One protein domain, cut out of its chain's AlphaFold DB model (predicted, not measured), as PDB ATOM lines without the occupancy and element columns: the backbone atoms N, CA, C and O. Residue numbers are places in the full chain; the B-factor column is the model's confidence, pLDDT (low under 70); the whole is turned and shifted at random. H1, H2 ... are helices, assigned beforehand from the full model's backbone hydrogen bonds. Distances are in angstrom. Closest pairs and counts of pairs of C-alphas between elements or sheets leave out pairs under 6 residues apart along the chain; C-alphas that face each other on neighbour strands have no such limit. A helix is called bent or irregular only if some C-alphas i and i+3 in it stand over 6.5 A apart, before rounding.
ATOM      1  N   ASN A 202     173.719 197.220 132.104       56.91
ATOM      2  CA  ASN A 202     173.181 196.004 131.490       56.91
ATOM      3  C   ASN A 202     171.733 195.787 131.964       56.91
ATOM      4  O   ASN A 202     171.501 195.466 133.130       56.91
ATOM      5  N   CYS A 203     170.772 195.930 131.051       60.50
ATOM      6  CA  CYS A 203     169.334 195.823 131.324       60.50
ATOM      7  C   CYS A 203     168.887 194.454 131.876       60.50
ATOM      8  O   CYS A 203     167.850 194.355 132.525       60.50
ATOM      9  N   THR A 204     169.688 193.401 131.704       60.19
ATOM     10  CA  THR A 204     169.377 192.031 132.143       60.19
ATOM     11  C   THR A 204     169.300 191.837 133.660       60.19
ATOM     12  O   THR A 204     168.649 190.899 134.116       60.19
ATOM     13  N   GLU A 205     169.960 192.677 134.462       59.53
ATOM     14  CA  GLU A 205     169.877 192.579 135.930       59.53
ATOM     15  C   GLU A 205     168.737 193.425 136.511       59.53
ATOM     16  O   GLU A 205     168.185 193.072 137.552       59.53
ATOM     17  N   GLN A 206     168.326 194.487 135.812       55.31
ATOM     18  CA  GLN A 206     167.252 195.384 136.249       55.31
ATOM     19  C   GLN A 206     165.850 194.820 135.976       55.31
ATOM     20  O   GLN A 206     164.938 195.085 136.754       55.31
ATOM     21  N   GLU A 207     165.678 193.955 134.968       52.81
ATOM     22  CA  GLU A 207     164.411 193.233 134.738       52.81
ATOM     23  C   GLU A 207     164.003 192.331 135.917       52.81
ATOM     24  O   GLU A 207     162.816 192.071 136.119       52.81
ATOM     25  N   LYS A 208     164.964 191.885 136.741       55.75
ATOM     26  CA  LYS A 208     164.688 191.065 137.933       55.75
ATOM     27  C   LYS A 208     164.117 191.860 139.110       55.75
ATOM     28  O   LYS A 208     163.564 191.248 140.017       55.75
ATOM     29  N   LEU A 209     164.257 193.189 139.114       58.78
ATOM     30  CA  LEU A 209     163.890 194.052 140.246       58.78
ATOM     31  C   LEU A 209     162.474 194.636 140.157       58.78
ATOM     32  O   LEU A 209     162.057 195.373 141.046       58.78
ATOM     33  N   GLY A 210     161.696 194.233 139.154       48.16
ATOM     34  CA  GLY A 210     160.276 194.549 139.087       48.16
ATOM     35  C   GLY A 210     159.951 195.800 138.274       48.16
ATOM     36  O   GLY A 210     160.774 196.670 138.008       48.16
ATOM     37  N   ILE A 211     158.703 195.809 137.819       55.97
ATOM     38  CA  ILE A 211     158.117 196.681 136.804       55.97
ATOM     39  C   ILE A 211     158.231 198.158 137.213       55.97
ATOM     40  O   ILE A 211     157.670 198.573 138.223       55.97
ATOM     41  N   GLY A 212     158.903 198.962 136.389       56.97
ATOM     42  CA  GLY A 212     159.014 200.411 136.565       56.97
ATOM     43  C   GLY A 212     159.393 201.125 135.267       56.97
ATOM     44  O   GLY A 212     159.742 200.479 134.279       56.97
ATOM     45  N   LEU A 213     159.346 202.463 135.273       62.34
ATOM     46  CA  LEU A 213     159.719 203.344 134.146       62.34
ATOM     47  C   LEU A 213     161.088 202.991 133.530       62.34
ATOM     48  O   LEU A 213     161.290 203.140 132.330       62.34
ATOM     49  N   GLN A 214     161.991 202.429 134.332       64.25
ATOM     50  CA  GLN A 214     163.310 201.965 133.906       64.25
ATOM     51  C   GLN A 214     163.264 200.740 132.970       64.25
ATOM     52  O   GLN A 214     164.094 200.605 132.076       64.25
ATOM     53  N   ALA A 215     162.255 199.871 133.102       65.06
ATOM     54  CA  ALA A 215     162.030 198.771 132.162       65.06
ATOM     55  C   ALA A 215     161.555 199.290 130.796       65.06
ATOM     56  O   ALA A 215     161.921 198.736 129.761       65.06
ATOM     57  N   ILE A 216     160.785 200.384 130.784       68.94
ATOM     58  CA  ILE A 216     160.368 201.060 129.548       68.94
ATOM     59  C   ILE A 216     161.584 201.698 128.868       68.94
ATOM     60  O   ILE A 216     161.723 201.589 127.654       68.94
ATOM     61  N   GLU A 217     162.492 202.302 129.636       70.12
ATOM     62  CA  GLU A 217     163.749 202.862 129.126       70.12
ATOM     63  C   GLU A 217     164.635 201.787 128.476       70.12
ATOM     64  O   GLU A 217     165.079 201.951 127.338       70.12
ATOM     65  N   CYS A 218     164.821 200.647 129.145       68.69
ATOM     66  CA  CYS A 218     165.544 199.509 128.578       68.69
ATOM     67  C   CYS A 218     164.865 198.956 127.317       68.69
ATOM     68  O   CYS A 218     165.543 198.711 126.319       68.69
ATOM     69  N   LEU A 219     163.533 198.838 127.315       69.06
ATOM     70  CA  LEU A 219     162.769 198.407 126.144       69.06
ATOM     71  C   LEU A 219     162.948 199.381 124.966       69.06
ATOM     72  O   LEU A 219     163.149 198.947 123.834       69.06
ATOM     73  N   LEU A 220     162.902 200.693 125.222       72.44
ATOM     74  CA  LEU A 220     163.117 201.735 124.214       72.44
ATOM     75  C   LEU A 220     164.542 201.693 123.657       72.44
ATOM     76  O   LEU A 220     164.728 201.806 122.442       72.44
ATOM     77  N   ASN A 221     165.539 201.484 124.518       74.00
ATOM     78  CA  ASN A 221     166.929 201.370 124.097       74.00
ATOM     79  C   ASN A 221     167.151 200.107 123.239       74.00
ATOM     80  O   ASN A 221     167.747 200.200 122.163       74.00
ATOM     81  N   ASP A 222     166.566 198.969 123.622       69.81
ATOM     82  CA  ASP A 222     166.597 197.723 122.840       69.81
ATOM     83  C   ASP A 222     165.835 197.831 121.506       69.81
ATOM     84  O   ASP A 222     166.266 197.272 120.494       69.81
ATOM     85  N   LEU A 223     164.738 198.595 121.461       67.38
ATOM     86  CA  LEU A 223     164.016 198.923 120.225       67.38
ATOM     87  C   LEU A 223     164.816 199.851 119.302       67.38
ATOM     88  O   LEU A 223     164.674 199.763 118.079       67.38
ATOM     89  N   SER A 224     165.624 200.751 119.867       69.31
ATOM     90  CA  SER A 224     166.457 201.688 119.105       69.31
ATOM     91  C   SER A 224     167.707 201.023 118.521       69.31
ATOM     92  O   SER A 224     168.107 201.348 117.404       69.31
ATOM     93  N   ASN A 225     168.268 200.043 119.239       67.81
ATOM     94  CA  ASN A 225     169.467 199.300 118.864       67.81
ATOM     95  C   ASN A 225     169.186 197.788 118.816       67.81
ATOM     96  O   ASN A 225     169.731 197.023 119.620       67.81
ATOM     97  N   PRO A 226     168.359 197.319 117.866       64.31
ATOM     98  CA  PRO A 226     167.970 195.923 117.809       64.31
ATOM     99  C   PRO A 226     169.189 195.045 117.519       64.31
ATOM    100  O   PRO A 226     169.693 194.974 116.400       64.31
ATOM    101  N   LYS A 227     169.625 194.275 118.520       65.25
ATOM    102  CA  LYS A 227     170.631 193.208 118.366       65.25
ATOM    103  C   LYS A 227     170.070 191.977 117.636       65.25
ATOM    104  O   LYS A 227     170.594 190.869 117.769       65.25
ATOM    105  N   MET A 228     168.982 192.126 116.879       62.41
ATOM    106  CA  MET A 228     168.391 191.023 116.136       62.41
ATOM    107  C   MET A 228     169.219 190.747 114.882       62.41
ATOM    108  O   MET A 228     169.328 191.578 113.988       62.41
ATOM    109  N   LYS A 229     169.754 189.526 114.775       66.50
ATOM    110  CA  LYS A 229     170.519 189.072 113.597       66.50
ATOM    111  C   LYS A 229     169.740 189.167 112.276       66.50
ATOM    112  O   LYS A 229     170.356 189.216 111.214       66.50
ATOM    113  N   ASN A 230     168.406 189.194 112.327       76.94
ATOM    114  CA  ASN A 230     167.540 189.122 111.154       76.94
ATOM    115  C   ASN A 230     166.838 190.460 110.887       76.94
ATOM    116  O   ASN A 230     165.777 190.749 111.439       76.94
ATOM    117  N   ARG A 231     167.393 191.231 109.946       77.62
ATOM    118  CA  ARG A 231     166.890 192.544 109.494       77.62
ATOM    119  C   ARG A 231     165.430 192.535 109.003       77.62
ATOM    120  O   ARG A 231     164.751 193.559 109.019       77.62
ATOM    121  N   THR A 232     164.930 191.394 108.532       80.06
ATOM    122  CA  THR A 232     163.530 191.223 108.102       80.06
ATOM    123  C   THR A 232     162.560 191.136 109.276       80.06
ATOM    124  O   THR A 232     161.479 191.717 109.207       80.06
ATOM    125  N   LEU A 233     162.953 190.463 110.361       78.62
ATOM    126  CA  LEU A 233     162.144 190.310 111.573       78.62
ATOM    127  C   LEU A 233     161.961 191.650 112.286       78.62
ATOM    128  O   LEU A 233     160.844 192.006 112.641       78.62
ATOM    129  N   GLU A 234     163.035 192.432 112.388       78.44
ATOM    130  CA  GLU A 234     163.010 193.786 112.949       78.44
ATOM    131  C   GLU A 234     161.981 194.680 112.237       78.44
ATOM    132  O   GLU A 234     161.172 195.366 112.864       78.44
ATOM    133  N   ARG A 235     161.948 194.614 110.900       81.38
ATOM    134  CA  ARG A 235     161.011 195.397 110.091       81.38
ATOM    135  C   ARG A 235     159.560 194.977 110.315       81.38
ATOM    136  O   ARG A 235     158.691 195.843 110.359       81.38
ATOM    137  N   ILE A 236     159.300 193.677 110.457       86.62
ATOM    138  CA  ILE A 236     157.958 193.150 110.734       86.62
ATOM    139  C   ILE A 236     157.508 193.572 112.134       86.62
ATOM    140  O   ILE A 236     156.410 194.105 112.263       86.62
ATOM    141  N   ILE A 237     158.372 193.426 113.143       84.69
ATOM    142  CA  ILE A 237     158.073 193.794 114.535       84.69
ATOM    143  C   ILE A 237     157.724 195.281 114.641       84.69
ATOM    144  O   ILE A 237     156.717 195.648 115.251       84.69
ATOM    145  N   ARG A 238     158.496 196.146 113.974       80.94
ATOM    146  CA  ARG A 238     158.235 197.590 113.961       80.94
ATOM    147  C   ARG A 238     156.875 197.922 113.352       80.94
ATOM    148  O   ARG A 238     156.139 198.733 113.904       80.94
ATOM    149  N   ILE A 239     156.527 197.268 112.242       87.69
ATOM    150  CA  ILE A 239     155.214 197.429 111.605       87.69
ATOM    151  C   ILE A 239     154.111 196.950 112.555       87.69
ATOM    152  O   ILE A 239     153.133 197.669 112.745       87.69
ATOM    153  N   THR A 240     154.268 195.790 113.197       89.75
ATOM    154  CA  THR A 240     153.262 195.270 114.134       89.75
ATOM    155  C   THR A 240     153.065 196.169 115.353       89.75
ATOM    156  O   THR A 240     151.922 196.398 115.727       89.75
ATOM    157  N   ILE A 241     154.123 196.748 115.933       86.88
ATOM    158  CA  ILE A 241     154.001 197.656 117.089       86.88
ATOM    159  C   ILE A 241     153.235 198.927 116.708       86.88
ATOM    160  O   ILE A 241     152.346 199.356 117.444       86.88
ATOM    161  N   ILE A 242     153.527 199.503 115.537       88.06
ATOM    162  CA  ILE A 242     152.813 200.687 115.039       88.06
ATOM    163  C   ILE A 242     151.327 200.365 114.843       88.06
ATOM    164  O   ILE A 242     150.469 201.107 115.318       88.06
ATOM    165  N   TRP A 243     151.011 199.237 114.203       93.31
ATOM    166  CA  TRP A 243     149.623 198.813 114.001       93.31
ATOM    167  C   TRP A 243     148.889 198.528 115.313       93.31
ATOM    168  O   TRP A 243     147.741 198.943 115.458       93.31
ATOM    169  N   MET A 244     149.549 197.890 116.280       87.50
ATOM    170  CA  MET A 244     148.982 197.657 117.608       87.50
ATOM    171  C   MET A 244     148.717 198.968 118.349       87.50
ATOM    172  O   MET A 244     147.677 199.095 118.983       87.50
ATOM    173  N   SER A 245     149.604 199.957 118.221       85.25
ATOM    174  CA  SER A 245     149.437 201.274 118.851       85.25
ATOM    175  C   SER A 245     148.235 202.025 118.272       85.25
ATOM    176  O   SER A 245     147.391 202.514 119.019       85.25
ATOM    177  N   ILE A 246     148.105 202.052 116.939       90.62
ATOM    178  CA  ILE A 246     146.947 202.649 116.251       90.62
ATOM    179  C   ILE A 246     145.655 201.937 116.659       90.62
ATOM    180  O   ILE A 246     144.655 202.588 116.960       90.62
ATOM    181  N   TYR A 247     145.681 200.603 116.701       89.94
ATOM    182  CA  TYR A 247     144.541 199.810 117.142       89.94
ATOM    183  C   TYR A 247     144.138 200.147 118.580       89.94
ATOM    184  O   TYR A 247     142.954 200.325 118.833       89.94
ATOM    185  N   LEU A 248     145.096 200.297 119.499       85.50
ATOM    186  CA  LEU A 248     144.830 200.602 120.907       85.50
ATOM    187  C   LEU A 248     144.125 201.954 121.070       85.50
ATOM    188  O   LEU A 248     143.137 202.029 121.798       85.50
ATOM    189  N   VAL A 249     144.572 202.982 120.338       86.19
ATOM    190  CA  VAL A 249     143.965 204.327 120.344       86.19
ATOM    191  C   VAL A 249     142.550 204.303 119.761       86.19
ATOM    192  O   VAL A 249     141.609 204.797 120.378       86.19
ATOM    193  N   LEU A 250     142.366 203.690 118.587       84.56
ATOM    194  CA  LEU A 250     141.040 203.583 117.968       84.56
ATOM    195  C   LEU A 250     140.084 202.742 118.818       84.56
ATOM    196  O   LEU A 250     138.913 203.090 118.952       84.56
ATOM    197  N   ALA A 251     140.583 201.663 119.421       82.62
ATOM    198  CA  ALA A 251     139.817 200.841 120.340       82.62
ATOM    199  C   ALA A 251     139.379 201.655 121.559       82.62
ATOM    200  O   ALA A 251     138.205 201.594 121.900       82.62
ATOM    201  N   THR A 252     140.248 202.484 122.152       80.50
ATOM    202  CA  THR A 252     139.859 203.342 123.287       80.50
ATOM    203  C   THR A 252     138.754 204.323 122.907       80.50
ATOM    204  O   THR A 252     137.745 204.393 123.605       80.50
ATOM    205  N   PHE A 253     138.878 205.021 121.774       77.62
ATOM    206  CA  PHE A 253     137.826 205.935 121.312       77.62
ATOM    207  C   PHE A 253     136.502 205.215 121.028       77.62
ATOM    208  O   PHE A 253     135.445 205.665 121.475       77.62
ATOM    209  N   CYS A 254     136.546 204.068 120.345       72.38
ATOM    210  CA  CYS A 254     135.359 203.257 120.083       72.38
ATOM    211  C   CYS A 254     134.743 202.688 121.373       72.38
ATOM    212  O   CYS A 254     133.519 202.625 121.489       72.38
ATOM    213  N   TRP A 255     135.558 202.313 122.362       79.19
ATOM    214  CA  TRP A 255     135.094 201.861 123.674       79.19
ATOM    215  C   TRP A 255     134.400 202.982 124.444       79.19
ATOM    216  O   TRP A 255     133.338 202.743 125.016       79.19
ATOM    217  N   CYS A 256     134.947 204.198 124.405       65.31
ATOM    218  CA  CYS A 256     134.369 205.358 125.078       65.31
ATOM    219  C   CYS A 256     133.077 205.854 124.413       65.31
ATOM    220  O   CYS A 256     132.131 206.189 125.118       65.31
ATOM    221  N   GLN A 257     133.002 205.887 123.078       66.06
ATOM    222  CA  GLN A 257     131.809 206.384 122.381       66.06
ATOM    223  C   GLN A 257     130.665 205.373 122.329       66.06
ATOM    224  O   GLN A 257     129.508 205.742 122.518       66.06
ATOM    225  N   TYR A 258     130.972 204.104 122.056       67.88
ATOM    226  CA  TYR A 258     129.946 203.091 121.805       67.88
ATOM    227  C   TYR A 258     129.716 202.156 123.000       67.88
ATOM    228  O   TYR A 258     128.814 201.321 122.948       67.88
ATOM    229  N   GLY A 259     130.493 202.287 124.082       61.78
ATOM    230  CA  GLY A 259     130.352 201.465 125.290       61.78
ATOM    231  C   GLY A 259     130.851 200.026 125.122       61.78
ATOM    232  O   GLY A 259     130.502 199.149 125.909       61.78
TER     233      GLY A 259
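This is residues 202 to 259 of the 321 residues of an uncharacterized protein of Callosobruchus maculatus (UniProt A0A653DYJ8). One long helix, H3, makes the long arm of a flat, open V, and a small helical hairpin of H1 and H2 makes the short arm; residues 225 to 230 join the two arms at the corner. Most of H3 sticks out with nothing packed on it, since residues 239 to 259, of which 239 to 258 belong to H3, stand free. The printed part has 58 residues with three named helices, in the order H1, H2, H3, and no named strand; its class is all helix. It is only just loose, close to extended, with a radius of gyration of the C-alphas of 15.4 A, and the C-alphas span 45 by 32 by 13 A.

H3 covers residues 231 to 258, 28 residues and 40.3 A from first to last C-alpha; it begins with C-alpha 231 at (166.890, 192.544, 109.494) and ends with C-alpha 258 at (129.946, 203.091, 121.805). H2 covers residues 213 to 224 and is 16.6 A long. H1 covers residues 203 to 209, is 10.6 A long, and begins with C-alpha 203 at (169.334, 195.823, 131.324). No helix is bent or irregular.

H3 touches no helix. H3 and H2 are apart, though they follow each other in the chain, and H3 and H1 are apart too. The link from H2 to H3, six residues, is short. H2 touches H1 with residues 215 to 218 alone; the closest C-alphas of the two helices are those of Cys 203 and Cys 218, 6.0 A apart. Their lines stand at a shallow tilt of 23 degrees and they run opposite ways. With the tight link of three residues between them, H1 and H2 form a helical hairpin. In H2 every O i to N i+4 pair is within hydrogen-bond range; in H3 it is 23 of 24, and in H1 1 of 3, beside 2 of 4 O i to N i+3 pairs.

The two C-alphas farthest apart are those of Asn 202 and Tyr 258, 44.9 A. The printed part has no cut, and neither link is long. Residues 208 to 213 stand free, and so do residues 227 to 233, of which 231 to 233 belong to H3. The mean pLDDT of the printed part is 72.5, with 82 for H3, 68 for H2 and 58 for H1. The model's confidence is low, under 70, for 29 residues: 202 to 216, 218 to 219, 222 to 229 and 256 to 259.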